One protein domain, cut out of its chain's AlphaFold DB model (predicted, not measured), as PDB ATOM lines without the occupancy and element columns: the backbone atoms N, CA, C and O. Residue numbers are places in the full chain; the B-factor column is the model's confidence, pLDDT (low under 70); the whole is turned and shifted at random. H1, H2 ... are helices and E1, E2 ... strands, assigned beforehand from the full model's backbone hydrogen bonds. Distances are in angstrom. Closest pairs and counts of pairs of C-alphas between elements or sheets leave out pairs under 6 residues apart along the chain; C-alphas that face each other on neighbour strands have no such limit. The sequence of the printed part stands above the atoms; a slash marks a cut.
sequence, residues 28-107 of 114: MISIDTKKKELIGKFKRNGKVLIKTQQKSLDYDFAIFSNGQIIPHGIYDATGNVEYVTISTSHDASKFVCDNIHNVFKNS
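AT A GLANCE: This is residues 28 to 107 of the 114 residues of an uncharacterized protein of Bacteroides fragilis (strain YCH46) (UniProt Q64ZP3). What would one see first? A long, strongly twisted ribbon of sheet runs along strand E3, with helix H1 packed over one face at one end and a large loop, residues 40 to 66, at the other. Residues 45 to 53 of that loop stick out free. What is it made of? The 80 printed residues hold four named strands and one named helix: along the chain come first the strands E1, E2, E3 and E4, then the helix H1; the sheet is branched, with E3 the antiparallel neighbour of E1, of E2 and of E4; the class is mixed, helices and strands, with 38 residues in named elements, under half. How large is it? It is loose and elongated, with a radius of gyration of the C-alphas of 16.1 A and spans of 43 by 27 by 17 A.

HOW THE PARTS SIT: What stands beside the longest strand? E3, residues 67 to 76, has E1, residues 29 to 33, and E2, residues 37 to 39, on one side and E4, residues 81 to 87, on the other side. The pairing is staggered: E3 pairs with E2 over residues 67 to 69, with E4 over 70 to 76 and with E1 over 72 to 76. E2, E3 and E4 form a meander, each strand the antiparallel neighbour of the one before, in two hairpins, E2 and E3, then E3 and E4. Which backbone atoms show this? Within hydrogen-bond range are N 30 and O 75 of E1 and E3, 2.8 A, N 39 and O 67 of E2 and E3, 2.8 A, and N 74 and O 83 of E3 and E4, 2.8 A. E2 and E4 are apart. Where is the helix? H1, residues 93 to 105, is on the sheet at a height of 9.8 A, over E3, E4 and, only just, E1, on which 3 of its C-alphas fall. It runs slantwise to the strands, at 44 degrees to E3 on the local plane. The closest C-alphas of E4 and H1 are those of Tyr 83 and Val 103, 7.6 A apart, and every O i to N i+4 pair in H1 is within hydrogen-bond range.

IN THESE COORDINATES: Where do the strands run? E1 begins at C-alpha 29 (261.750, 228.137, 192.926) and spans 13.4 A, E2 6.5 A, E3 29.8 A and E4 20.0 A. Where does the helix end? H1 spans 18.2 A and ends at C-alpha 105 (267.491, 235.686, 204.396).

THE WHOLE: How far does it reach? The C-alphas of Met 28 and Thr 52, the two farthest apart, are 44.9 A apart. Which links are long? The link from E2 to E3, 27 residues, is long; the others are tight. Is anything missing or uncertain? The printed part has no cut, and no printed residue has pLDDT under 70; the mean of the printed part is 88.9.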
ATOM      1  N   MET A  28     264.924 230.098 190.413       91.25
ATOM      2  CA  MET A  28     263.675 229.495 189.964       91.25
ATOM      3  C   MET A  28     263.220 228.502 191.010       91.25
ATOM      4  O   MET A  28     263.727 227.382 191.078       91.25
ATOM      5  N   ILE A  29     262.261 228.934 191.822       92.25
ATOM      6  CA  ILE A  29     261.750 228.137 192.926       92.25
ATOM      7  C   ILE A  29     260.427 227.462 192.570       92.25
ATOM      8  O   ILE A  29     259.538 228.062 191.968       92.25
ATOM      9  N   SER A  30     260.296 226.205 192.970       92.69
ATOM     10  CA  SER A  30     259.033 225.487 193.059       92.69
ATOM     11  C   SER A  30     258.605 225.465 194.519       92.69
ATOM     12  O   SER A  30     259.416 225.176 195.396       92.69
ATOM     13  N   ILE A  31     257.348 225.803 194.778       92.19
ATOM     14  CA  ILE A  31     256.768 225.815 196.119       92.19
ATOM     15  C   ILE A  31     255.582 224.865 196.106       92.19
ATOM     16  O   ILE A  31     254.750 224.939 195.201       92.19
ATOM     17  N   ASP A  32     255.519 223.976 197.088       89.81
ATOM     18  CA  ASP A  32     254.452 222.990 197.196       89.81
ATOM     19  C   ASP A  32     254.141 222.675 198.659       89.81
ATOM     20  O   ASP A  32     255.047 222.474 199.474       89.81
ATOM     21  N   THR A  33     252.853 222.570 198.978       84.62
ATOM     22  CA  THR A  33     252.404 222.004 200.251       84.62
ATOM     23  C   THR A  33     252.016 220.553 200.017       84.62
ATOM     24  O   THR A  33     251.127 220.246 199.220       84.62
ATOM     25  N   LYS A  34     252.667 219.635 200.732       79.38
ATOM     26  CA  LYS A  34     252.343 218.209 200.640       79.38
ATOM     27  C   LYS A  34     251.103 217.878 201.461       79.38
ATOM     28  O   LYS A  34     250.601 218.669 202.260       79.38
ATOM     29  N   LYS A  35     250.612 216.653 201.260       82.38
ATOM     30  CA  LYS A  35     249.501 216.090 202.025       82.38
ATOM     31  C   LYS A  35     249.736 216.304 203.524       82.38
ATOM     32  O   LYS A  35     250.799 215.984 204.051       82.38
ATOM     33  N   LYS A  36     248.713 216.831 204.192       88.06
ATOM     34  CA  LYS A  36     248.712 216.986 205.642       88.06
ATOM     35  C   LYS A  36     248.601 215.613 206.299       88.06
ATOM     36  O   LYS A  36     247.764 214.801 205.902       88.06
ATOM     37  N   GLU A  37     249.412 215.364 207.315       89.81
ATOM     38  CA  GLU A  37     249.521 214.048 207.947       89.81
ATOM     39  C   GLU A  37     249.073 214.116 209.405       89.81
ATOM     40  O   GLU A  37     249.506 214.982 210.164       89.81
ATOM     41  N   LEU A  38     248.184 213.208 209.811       92.06
ATOM     42  CA  LEU A  38     247.718 213.147 211.194       92.06
ATOM     43  C   LEU A  38     248.822 212.598 212.102       92.06
ATOM     44  O   LEU A  38     249.486 211.604 211.791       92.06
ATOM     45  N   ILE A  39     249.002 213.237 213.253       90.69
ATOM     46  CA  ILE A  39     249.915 212.805 214.309       90.69
ATOM     47  C   ILE A  39     249.146 211.862 215.228       90.69
ATOM     48  O   ILE A  39     248.092 212.221 215.740       90.69
ATOM     49  N   GLY A  40     249.661 210.659 215.456       89.69
ATOM     50  CA  GLY A  40     249.010 209.675 216.316       89.69
ATOM     51  C   GLY A  40     249.427 208.251 215.980       89.69
ATOM     52  O   GLY A  40     250.332 208.021 215.172       89.69
ATOM     53  N   LYS A  41     248.748 207.281 216.600       89.50
ATOM     54  CA  LYS A  41     248.969 205.838 216.400       89.50
ATOM     55  C   LYS A  41     248.256 205.330 215.141       89.50
ATOM     56  O   LYS A  41     247.494 204.373 215.198       89.50
ATOM     57  N   PHE A  42     248.502 205.988 214.018       89.88
ATOM     58  CA  PHE A  42     247.926 205.645 212.721       89.88
ATOM     59  C   PHE A  42     248.835 204.690 211.956       89.88
ATOM     60  O   PHE A  42     250.063 204.726 212.104       89.88
ATOM     61  N   LYS A  43     248.236 203.817 211.148       87.81
ATOM     62  CA  LYS A  43     248.994 202.869 210.333       87.81
ATOM     63  C   LYS A  43     249.621 203.614 209.158       87.81
ATOM     64  O   LYS A  43     248.934 204.271 208.390       87.81
ATOM     65  N   ARG A  44     250.937 203.478 208.983       88.00
ATOM     66  CA  ARG A  44     251.659 204.039 207.832       88.00
ATOM     67  C   ARG A  44     252.330 202.932 207.038       88.00
ATOM     68  O   ARG A  44     252.869 201.989 207.615       88.00
ATOM     69  N   ASN A  45     252.305 203.061 205.717       86.50
ATOM     70  CA  ASN A  45     253.036 202.159 204.839       86.50
ATOM     71  C   ASN A  45     254.541 202.399 204.997       86.50
ATOM     72  O   ASN A  45     254.989 203.542 205.039       86.50
ATOM     73  N   GLY A  46     255.315 201.319 205.063       87.25
ATOM     74  CA  GLY A  46     256.768 201.377 205.181       87.25
ATOM     75  C   GLY A  46     257.308 200.413 206.229       87.25
ATOM     76  O   GLY A  46     256.574 199.617 206.815       87.25
ATOM     77  N   LYS A  47     258.620 200.483 206.447       87.75
ATOM     78  CA  LYS A  47     259.320 199.736 207.491       87.75
ATOM     79  C   LYS A  47     259.936 200.737 208.452       87.75
ATOM     80  O   LYS A  47     260.551 201.706 208.019       87.75
ATOM     81  N   VAL A  48     259.773 200.491 209.745       88.00
ATOM     82  CA  VAL A  48     260.359 201.315 210.803       88.00
ATOM     83  C   VAL A  48     261.191 200.404 211.691       88.00
ATOM     84  O   VAL A  48     260.747 199.313 212.050       88.00
ATOM     85  N   LEU A  49     262.401 200.839 212.034       90.62
ATOM     86  CA  LEU A  49     263.231 200.159 213.021       90.62
ATOM     87  C   LEU A  49     262.706 200.510 214.417       90.62
ATOM     88  O   LEU A  49     262.853 201.643 214.868       90.62
ATOM     89  N   ILE A  50     262.066 199.550 215.087       87.44
ATOM     90  CA  ILE A  50     261.480 199.725 216.424       87.44
ATOM     91  C   ILE A  50     261.884 198.572 217.342       87.44
ATOM     92  O   ILE A  50     262.030 197.438 216.895       87.44
ATOM     93  N   LYS A  51     262.042 198.857 218.640       90.94
ATOM     94  CA  LYS A  51     262.380 197.835 219.651       90.94
ATOM     95  C   LYS A  51     261.186 196.960 220.043       90.94
ATOM     96  O   LYS A  51     261.372 195.826 220.463       90.94
ATOM     97  N   THR A  52     259.970 197.483 219.923       86.44
ATOM     98  CA  THR A  52     258.727 196.812 220.330       86.44
ATOM     99  C   THR A  52     257.628 197.109 219.326       86.44
ATOM    100  O   THR A  52     257.508 198.249 218.877       86.44
ATOM    101  N   GLN A  53     256.797 196.114 219.009       82.81
ATOM    102  CA  GLN A  53     255.684 196.293 218.081       82.81
ATOM    103  C   GLN A  53     254.682 197.320 218.621       82.81
ATOM    104  O   GLN A  53     254.169 197.194 219.733       82.81
ATOM    105  N   GLN A  54     254.388 198.339 217.816       81.81
ATOM    106  CA  GLN A  54     253.430 199.378 218.167       81.81
ATOM    107  C   GLN A  54     252.044 199.015 217.622       81.81
ATOM    108  O   GLN A  54     251.901 198.693 216.445       81.81
ATOM    109  N   LYS A  55     251.016 199.078 218.476       86.00
ATOM    110  CA  LYS A  55     249.619 198.963 218.035       86.00
ATOM    111  C   LYS A  55     249.224 200.220 217.257       86.00
ATOM    112  O   LYS A  55     249.504 201.331 217.715       86.00
ATOM    113  N   SER A  56     248.559 200.031 216.124       87.31
ATOM    114  CA  SER A  56     247.935 201.095 215.338       87.31
ATOM    115  C   SER A  56     246.417 201.020 215.449       87.31
ATOM    116  O   SER A  56     245.866 199.957 215.725       87.31
ATOM    117  N   LEU A  57     245.755 202.148 215.223       85.88
ATOM    118  CA  LEU A  57     244.319 202.197 214.992       85.88
ATOM    119  C   LEU A  57     244.000 201.630 213.603       85.88
ATOM    120  O   LEU A  57     244.804 201.762 212.680       85.88
ATOM    121  N   ASP A  58     242.824 201.018 213.470       84.06
ATOM    122  CA  ASP A  58     242.338 200.494 212.186       84.06
ATOM    123  C   ASP A  58     241.818 201.605 211.261       84.06
ATOM    124  O   ASP A  58     241.779 201.428 210.044       84.06
ATOM    125  N   TYR A  59     241.457 202.761 211.833       85.88
ATOM    126  CA  TYR A  59     240.942 203.921 211.109       85.88
ATOM    127  C   TYR A  59     241.675 205.208 211.488       85.88
ATOM    128  O   TYR A  59     241.880 205.512 212.668       85.88
ATOM    129  N   ASP A  60     241.977 206.010 210.468       84.25
ATOM    130  CA  ASP A  60     242.686 207.280 210.597       84.25
ATOM    131  C   ASP A  60     241.700 208.455 210.714       84.25
ATOM    132  O   ASP A  60     241.541 209.263 209.798       84.25
ATOM    133  N   PHE A  61     241.001 208.553 211.850       88.69
ATOM    134  CA  PHE A  61     240.111 209.686 212.127       88.69
ATOM    135  C   PHE A  61     240.836 210.831 212.840       88.69
ATOM    136  O   PHE A  61     241.558 210.623 213.814       88.69
ATOM    137  N   ALA A  62     240.568 212.068 212.407       86.31
ATOM    138  CA  ALA A  62     241.178 213.272 212.980       86.31
ATOM    139  C   ALA A  62     240.916 213.426 214.490       86.31
ATOM    140  O   ALA A  62     241.791 213.899 215.210       86.31
ATOM    141  N   ILE A  63     239.761 212.968 214.990       89.06
ATOM    142  CA  ILE A  63     239.417 213.008 216.422       89.06
ATOM    143  C   ILE A  63     240.340 212.137 217.292       89.06
ATOM    144  O   ILE A  63     240.485 212.391 218.482       89.06
ATOM    145  N   PHE A  64     240.995 211.130 216.705       89.81
ATOM    146  CA  PHE A  64     241.976 210.287 217.393       89.81
ATOM    147  C   PHE A  64     243.411 210.807 217.256       89.81
ATOM    148  O   PHE A  64     244.347 210.183 217.760       89.81
ATOM    149  N   SER A  65     243.605 211.921 216.548       90.50
ATOM    150  CA  SER A  65     244.922 212.506 216.328       90.50
ATOM    151  C   SER A  65     245.323 213.432 217.475       90.50
ATOM    152  O   SER A  65     244.494 214.094 218.093       90.50
ATOM    153  N   ASN A  66     246.626 213.529 217.720       90.25
ATOM    154  CA  ASN A  66     247.226 214.539 218.590       90.25
ATOM    155  C   ASN A  66     247.478 215.867 217.850       90.25
ATOM    156  O   ASN A  66     248.151 216.747 218.380       90.25
ATOM    157  N   GLY A  67     246.993 215.990 216.614       90.06
ATOM    158  CA  GLY A  67     247.237 217.118 215.729       90.06
ATOM    159  C   GLY A  67     247.535 216.669 214.304       90.06
ATOM    160  O   GLY A  67     247.458 215.488 213.959       90.06
ATOM    161  N   GLN A  68     247.906 217.631 213.471       90.38
ATOM    162  CA  GLN A  68     248.247 217.414 212.075       90.38
ATOM    163  C   GLN A  68     249.541 218.156 211.755       90.38
ATOM    164  O   GLN A  68     249.724 219.290 212.193       90.38
ATOM    165  N   ILE A  69     250.428 217.517 211.000       91.12
ATOM    166  CA  ILE A  69     251.573 218.189 210.394       91.12
ATOM    167  C   ILE A  69     251.251 218.594 208.964       91.12
ATOM    168  O   ILE A  69     250.556 217.881 208.234       91.12
ATOM    169  N   ILE A  70     251.805 219.729 208.564       89.19
ATOM    170  CA  ILE A  70     251.729 220.266 207.215       89.19
ATOM    171  C   ILE A  70     253.168 220.432 206.721       89.19
ATOM    172  O   ILE A  70     253.879 221.321 207.196       89.19
ATOM    173  N   PRO A  71     253.634 219.556 205.817       90.56
ATOM    174  CA  PRO A  71     254.923 219.727 205.172       90.56
ATOM    175  C   PRO A  71     254.808 220.761 204.049       90.56
ATOM    176  O   PRO A  71     253.967 220.628 203.157       90.56
ATOM    177  N   HIS A  72     255.690 221.751 204.066       91.56
ATOM    178  CA  HIS A  72     255.819 222.765 203.027       91.56
ATOM    179  C   HIS A  72     257.237 222.734 202.460       91.56
ATOM    180  O   HIS A  72     258.208 222.833 203.211       91.56
ATOM    181  N   GLY A  73     257.354 222.593 201.144       92.44
ATOM    182  CA  GLY A  73     258.623 222.499 200.434       92.44
ATOM    183  C   GLY A  73     258.875 223.708 199.540       92.44
ATOM    184  O   GLY A  73     257.966 224.197 198.872       92.44
ATOM    185  N   ILE A  74     260.126 224.159 199.505       94.31
ATOM    186  CA  ILE A  74     260.666 225.099 198.523       94.31
ATOM    187  C   ILE A  74     261.860 224.418 197.858       94.31
ATOM    188  O   ILE A  74     262.792 224.003 198.540       94.31
ATOM    189  N   TYR A  75     261.842 224.304 196.537       93.62
ATOM    190  CA  TYR A  75     262.926 223.723 195.751       93.62
ATOM    191  C   TYR A  75     263.473 224.750 194.767       93.62
ATOM    192  O   TYR A  75     262.734 225.226 193.910       93.62
ATOM    193  N   ASP A  76     264.758 225.075 194.868       92.50
ATOM    194  CA  ASP A  76     265.470 225.916 193.909       92.50
ATOM    195  C   ASP A  76     266.054 225.054 192.786       92.50
ATOM    196  O   ASP A  76     267.062 224.366 192.958       92.50
ATOM    197  N   ALA A  77     265.447 225.135 191.602       89.88
ATOM    198  CA  ALA A  77     265.880 224.400 190.419       89.88
ATOM    199  C   ALA A  77     267.214 224.907 189.839       89.88
ATOM    200  O   ALA A  77     267.836 224.204 189.044       89.88
ATOM    201  N   THR A  78     267.652 226.116 190.203       87.88
ATOM    202  CA  THR A  78     268.942 226.671 189.760       87.88
ATOM    203  C   THR A  78     270.097 226.229 190.647       87.88
ATOM    204  O   THR A  78     271.194 225.974 190.146       87.88
ATOM    205  N   GLY A  79     269.852 226.134 191.955       87.94
ATOM    206  CA  GLY A  79     270.810 225.652 192.943       87.94
ATOM    207  C   GLY A  79     270.799 224.137 193.138       87.94
ATOM    208  O   GLY A  79     271.775 223.606 193.657       87.94
ATOM    209  N   ASN A  80     269.729 223.452 192.713       90.12
ATOM    210  CA  ASN A  80     269.430 222.065 193.080       90.12
ATOM    211  C   ASN A  80     269.434 221.876 194.609       90.12
ATOM    212  O   ASN A  80     270.081 220.977 195.144       90.12
ATOM    213  N   VAL A  81     268.738 222.776 195.309       92.50
ATOM    214  CA  VAL A  81     268.618 222.774 196.771       92.50
ATOM    215  C   VAL A  81     267.150 222.716 197.152       92.50
ATOM    216  O   VAL A  81     266.324 223.446 196.603       92.50
ATOM    217  N   GLU A  82     266.832 221.859 198.114       92.38
ATOM    218  CA  GLU A  82     265.509 221.770 198.716       92.38
ATOM    219  C   GLU A  82     265.516 222.288 200.155       92.38
ATOM    220  O   GLU A  82     266.475 222.124 200.909       92.38
ATOM    221  N   TYR A  83     264.409 222.908 200.534       94.00
ATOM    222  CA  TYR A  83     264.119 223.363 201.878       94.00
ATOM    223  C   TYR A  83     262.726 222.879 202.254       94.00
ATOM    224  O   TYR A  83     261.755 223.153 201.549       94.00
ATOM    225  N   VAL A  84     262.621 222.162 203.368       92.81
ATOM    226  CA  VAL A  84     261.347 221.637 203.863       92.81
ATOM    227  C   VAL A  84     261.111 222.143 205.274       92.81
ATOM    228  O   VAL A  84     261.944 221.958 206.160       92.81
ATOM    229  N   THR A  85     259.933 222.718 205.490       91.94
ATOM    230  CA  THR A  85     259.438 223.082 206.816       91.94
ATOM    231  C   THR A  85     258.264 222.196 207.173       91.94
ATOM    232  O   THR A  85     257.366 221.968 206.363       91.94
ATOM    233  N   ILE A  86     258.249 221.719 208.412       90.25
ATOM    234  CA  ILE A  86     257.139 220.953 208.972       90.25
ATOM    235  C   ILE A  86     256.480 221.825 210.036       90.25
ATOM    236  O   ILE A  86     257.119 222.160 211.033       90.25
ATOM    237  N   SER A  87     255.214 222.193 209.839       86.75
ATOM    238  CA  SER A  87     254.442 222.954 210.826       86.75
ATOM    239  C   SER A  87     253.293 222.138 211.399       86.75
ATOM    240  O   SER A  87     252.702 221.300 210.723       86.75
ATOM    241  N   THR A  88     252.940 222.422 212.649       86.50
ATOM    242  CA  THR A  88     251.686 221.973 213.280       86.50
ATOM    243  C   THR A  88     250.582 223.034 213.199       86.50
ATOM    244  O   THR A  88     249.457 222.802 213.637       86.50
ATOM    245  N   SER A  89     250.898 224.214 212.653       76.56
ATOM    246  CA  SER A  89     249.955 225.305 212.404       76.56
ATOM    247  C   SER A  89     249.198 225.118 211.088       76.56
ATOM    248  O   SER A  89     249.524 224.250 210.284       76.56
ATOM    249  N   HIS A  90     248.215 225.986 210.843       77.56
ATOM    250  CA  HIS A  90     247.463 226.024 209.590       77.56
ATOM    251  C   HIS A  90     248.344 226.394 208.388       77.56
ATOM    252  O   HIS A  90     249.278 227.187 208.511       77.56
ATOM    253  N   ASP A  91     247.984 225.850 207.224       77.38
ATOM    254  CA  ASP A  91     248.548 226.221 205.924       77.38
ATOM    255  C   ASP A  91     247.931 227.551 205.481       77.38
ATOM    256  O   ASP A  91     246.814 227.590 204.963       77.38
ATOM    257  N   ALA A  92     248.611 228.649 205.801       82.69
ATOM    258  CA  ALA A  92     248.164 230.005 205.510       82.69
ATOM    259  C   ALA A  92     249.190 230.729 204.636       82.69
ATOM    260  O   ALA A  92     250.393 230.495 204.753       82.69
ATOM    261  N   SER A  93     248.735 231.695 203.834       85.69
ATOM    262  CA  SER A  93     249.608 232.527 202.989       85.69
ATOM    263  C   SER A  93     250.753 233.169 203.776       85.69
ATOM    264  O   SER A  93     251.885 233.210 203.304       85.69
ATOM    265  N   LYS A  94     250.487 233.599 205.017       88.38
ATOM    266  CA  LYS A  94     251.510 234.130 205.920       88.38
ATOM    267  C   LYS A  94     252.641 233.133 206.181       88.38
ATOM    268  O   LYS A  94     253.801 233.523 206.131       88.38
ATOM    269  N   PHE A  95     252.319 231.863 206.417       87.00
ATOM    270  CA  PHE A  95     253.323 230.827 206.642       87.00
ATOM    271  C   PHE A  95     254.196 230.627 205.397       87.00
ATOM    272  O   PHE A  95     255.417 230.560 205.510       87.00
ATOM    273  N   VAL A  96     253.595 230.615 204.203       88.50
ATOM    274  CA  VAL A  96     254.339 230.533 202.933       88.50
ATOM    275  C   VAL A  96     255.292 231.724 202.781       88.50
ATOM    276  O   VAL A  96     256.479 231.529 202.524       88.50
ATOM    277  N   CYS A  97     254.814 232.951 203.011       91.75
ATOM    278  CA  CYS A  97     255.643 234.159 202.945       91.75
ATOM    279  C   CYS A  97     256.796 234.139 203.958       91.75
ATOM    280  O   CYS A  97     257.921 234.484 203.601       91.75
ATOM    281  N   ASP A  98     256.538 233.704 205.195       92.31
ATOM    282  CA  ASP A  98     257.560 233.608 206.240       92.31
ATOM    283  C   ASP A  98     258.659 232.597 205.835       92.31
ATOM    284  O   ASP A  98     259.849 232.864 206.013       92.31
ATOM    285  N   ASN A  99     258.288 231.477 205.200       92.50
ATOM    286  CA  ASN A  99     259.242 230.499 204.665       92.50
ATOM    287  C   ASN A  99     260.051 231.042 203.479       92.50
ATOM    288  O   ASN A  99     261.269 230.871 203.460       92.50
ATOM    289  N   ILE A 100     259.406 231.722 202.523       92.75
ATOM    290  CA  ILE A 100     260.095 232.382 201.400       92.75
ATOM    291  C   ILE A 100     261.110 233.399 201.934       92.75
ATOM    292  O   ILE A 100     262.267 233.409 201.520       92.75
ATOM    293  N   HIS A 101     260.708 234.229 202.897       93.69
ATOM    294  CA  HIS A 101     261.611 235.189 203.521       93.69
ATOM    295  C   HIS A 101     262.809 234.492 204.178       93.69
ATOM    296  O   HIS A 101     263.948 234.917 203.989       93.69
ATOM    297  N   ASN A 102     262.571 233.398 204.907       94.00
ATOM    298  CA  ASN A 102     263.616 232.653 205.600       94.00
ATOM    299  C   ASN A 102     264.660 232.053 204.645       94.00
ATOM    300  O   ASN A 102     265.857 232.143 204.927       94.00
ATOM    301  N   VAL A 103     264.237 231.465 203.519       93.75
ATOM    302  CA  VAL A 103     265.178 230.842 202.571       93.75
ATOM    303  C   VAL A 103     266.078 231.862 201.880       93.75
ATOM    304  O   VAL A 103     267.259 231.583 201.685       93.75
ATOM    305  N   PHE A 104     265.564 233.060 201.585       92.38
ATOM    306  CA  PHE A 104     266.375 234.149 201.038       92.38
ATOM    307  C   PHE A 104     267.272 234.784 202.103       92.38
ATOM    308  O   PHE A 104     268.460 234.984 201.862       92.38
ATOM    309  N   LYS A 105     266.737 235.060 203.300       93.94
ATOM    310  CA  LYS A 105     267.491 235.686 204.396       93.94
ATOM    311  C   LYS A 105     268.705 234.856 204.814       93.94
ATOM    312  O   LYS A 105     269.759 235.418 205.089       93.94
ATOM    313  N   ASN A 106     268.557 233.534 204.865       92.94
ATOM    314  CA  ASN A 106     269.631 232.631 205.279       92.94
ATOM    315  C   ASN A 106     270.442 232.075 204.101       92.94
ATOM    316  O   ASN A 106     271.223 231.151 204.301       92.94
ATOM    317  N   SER A 107     270.259 232.609 202.885       90.31
ATOM    318  CA  SER A 107     270.968 232.155 201.676       90.31
ATOM    319  C   SER A 107     270.879 230.640 201.445       90.31
ATOM    320  O   SER A 107     271.825 230.013 200.976       90.31
TER     321      SER A 107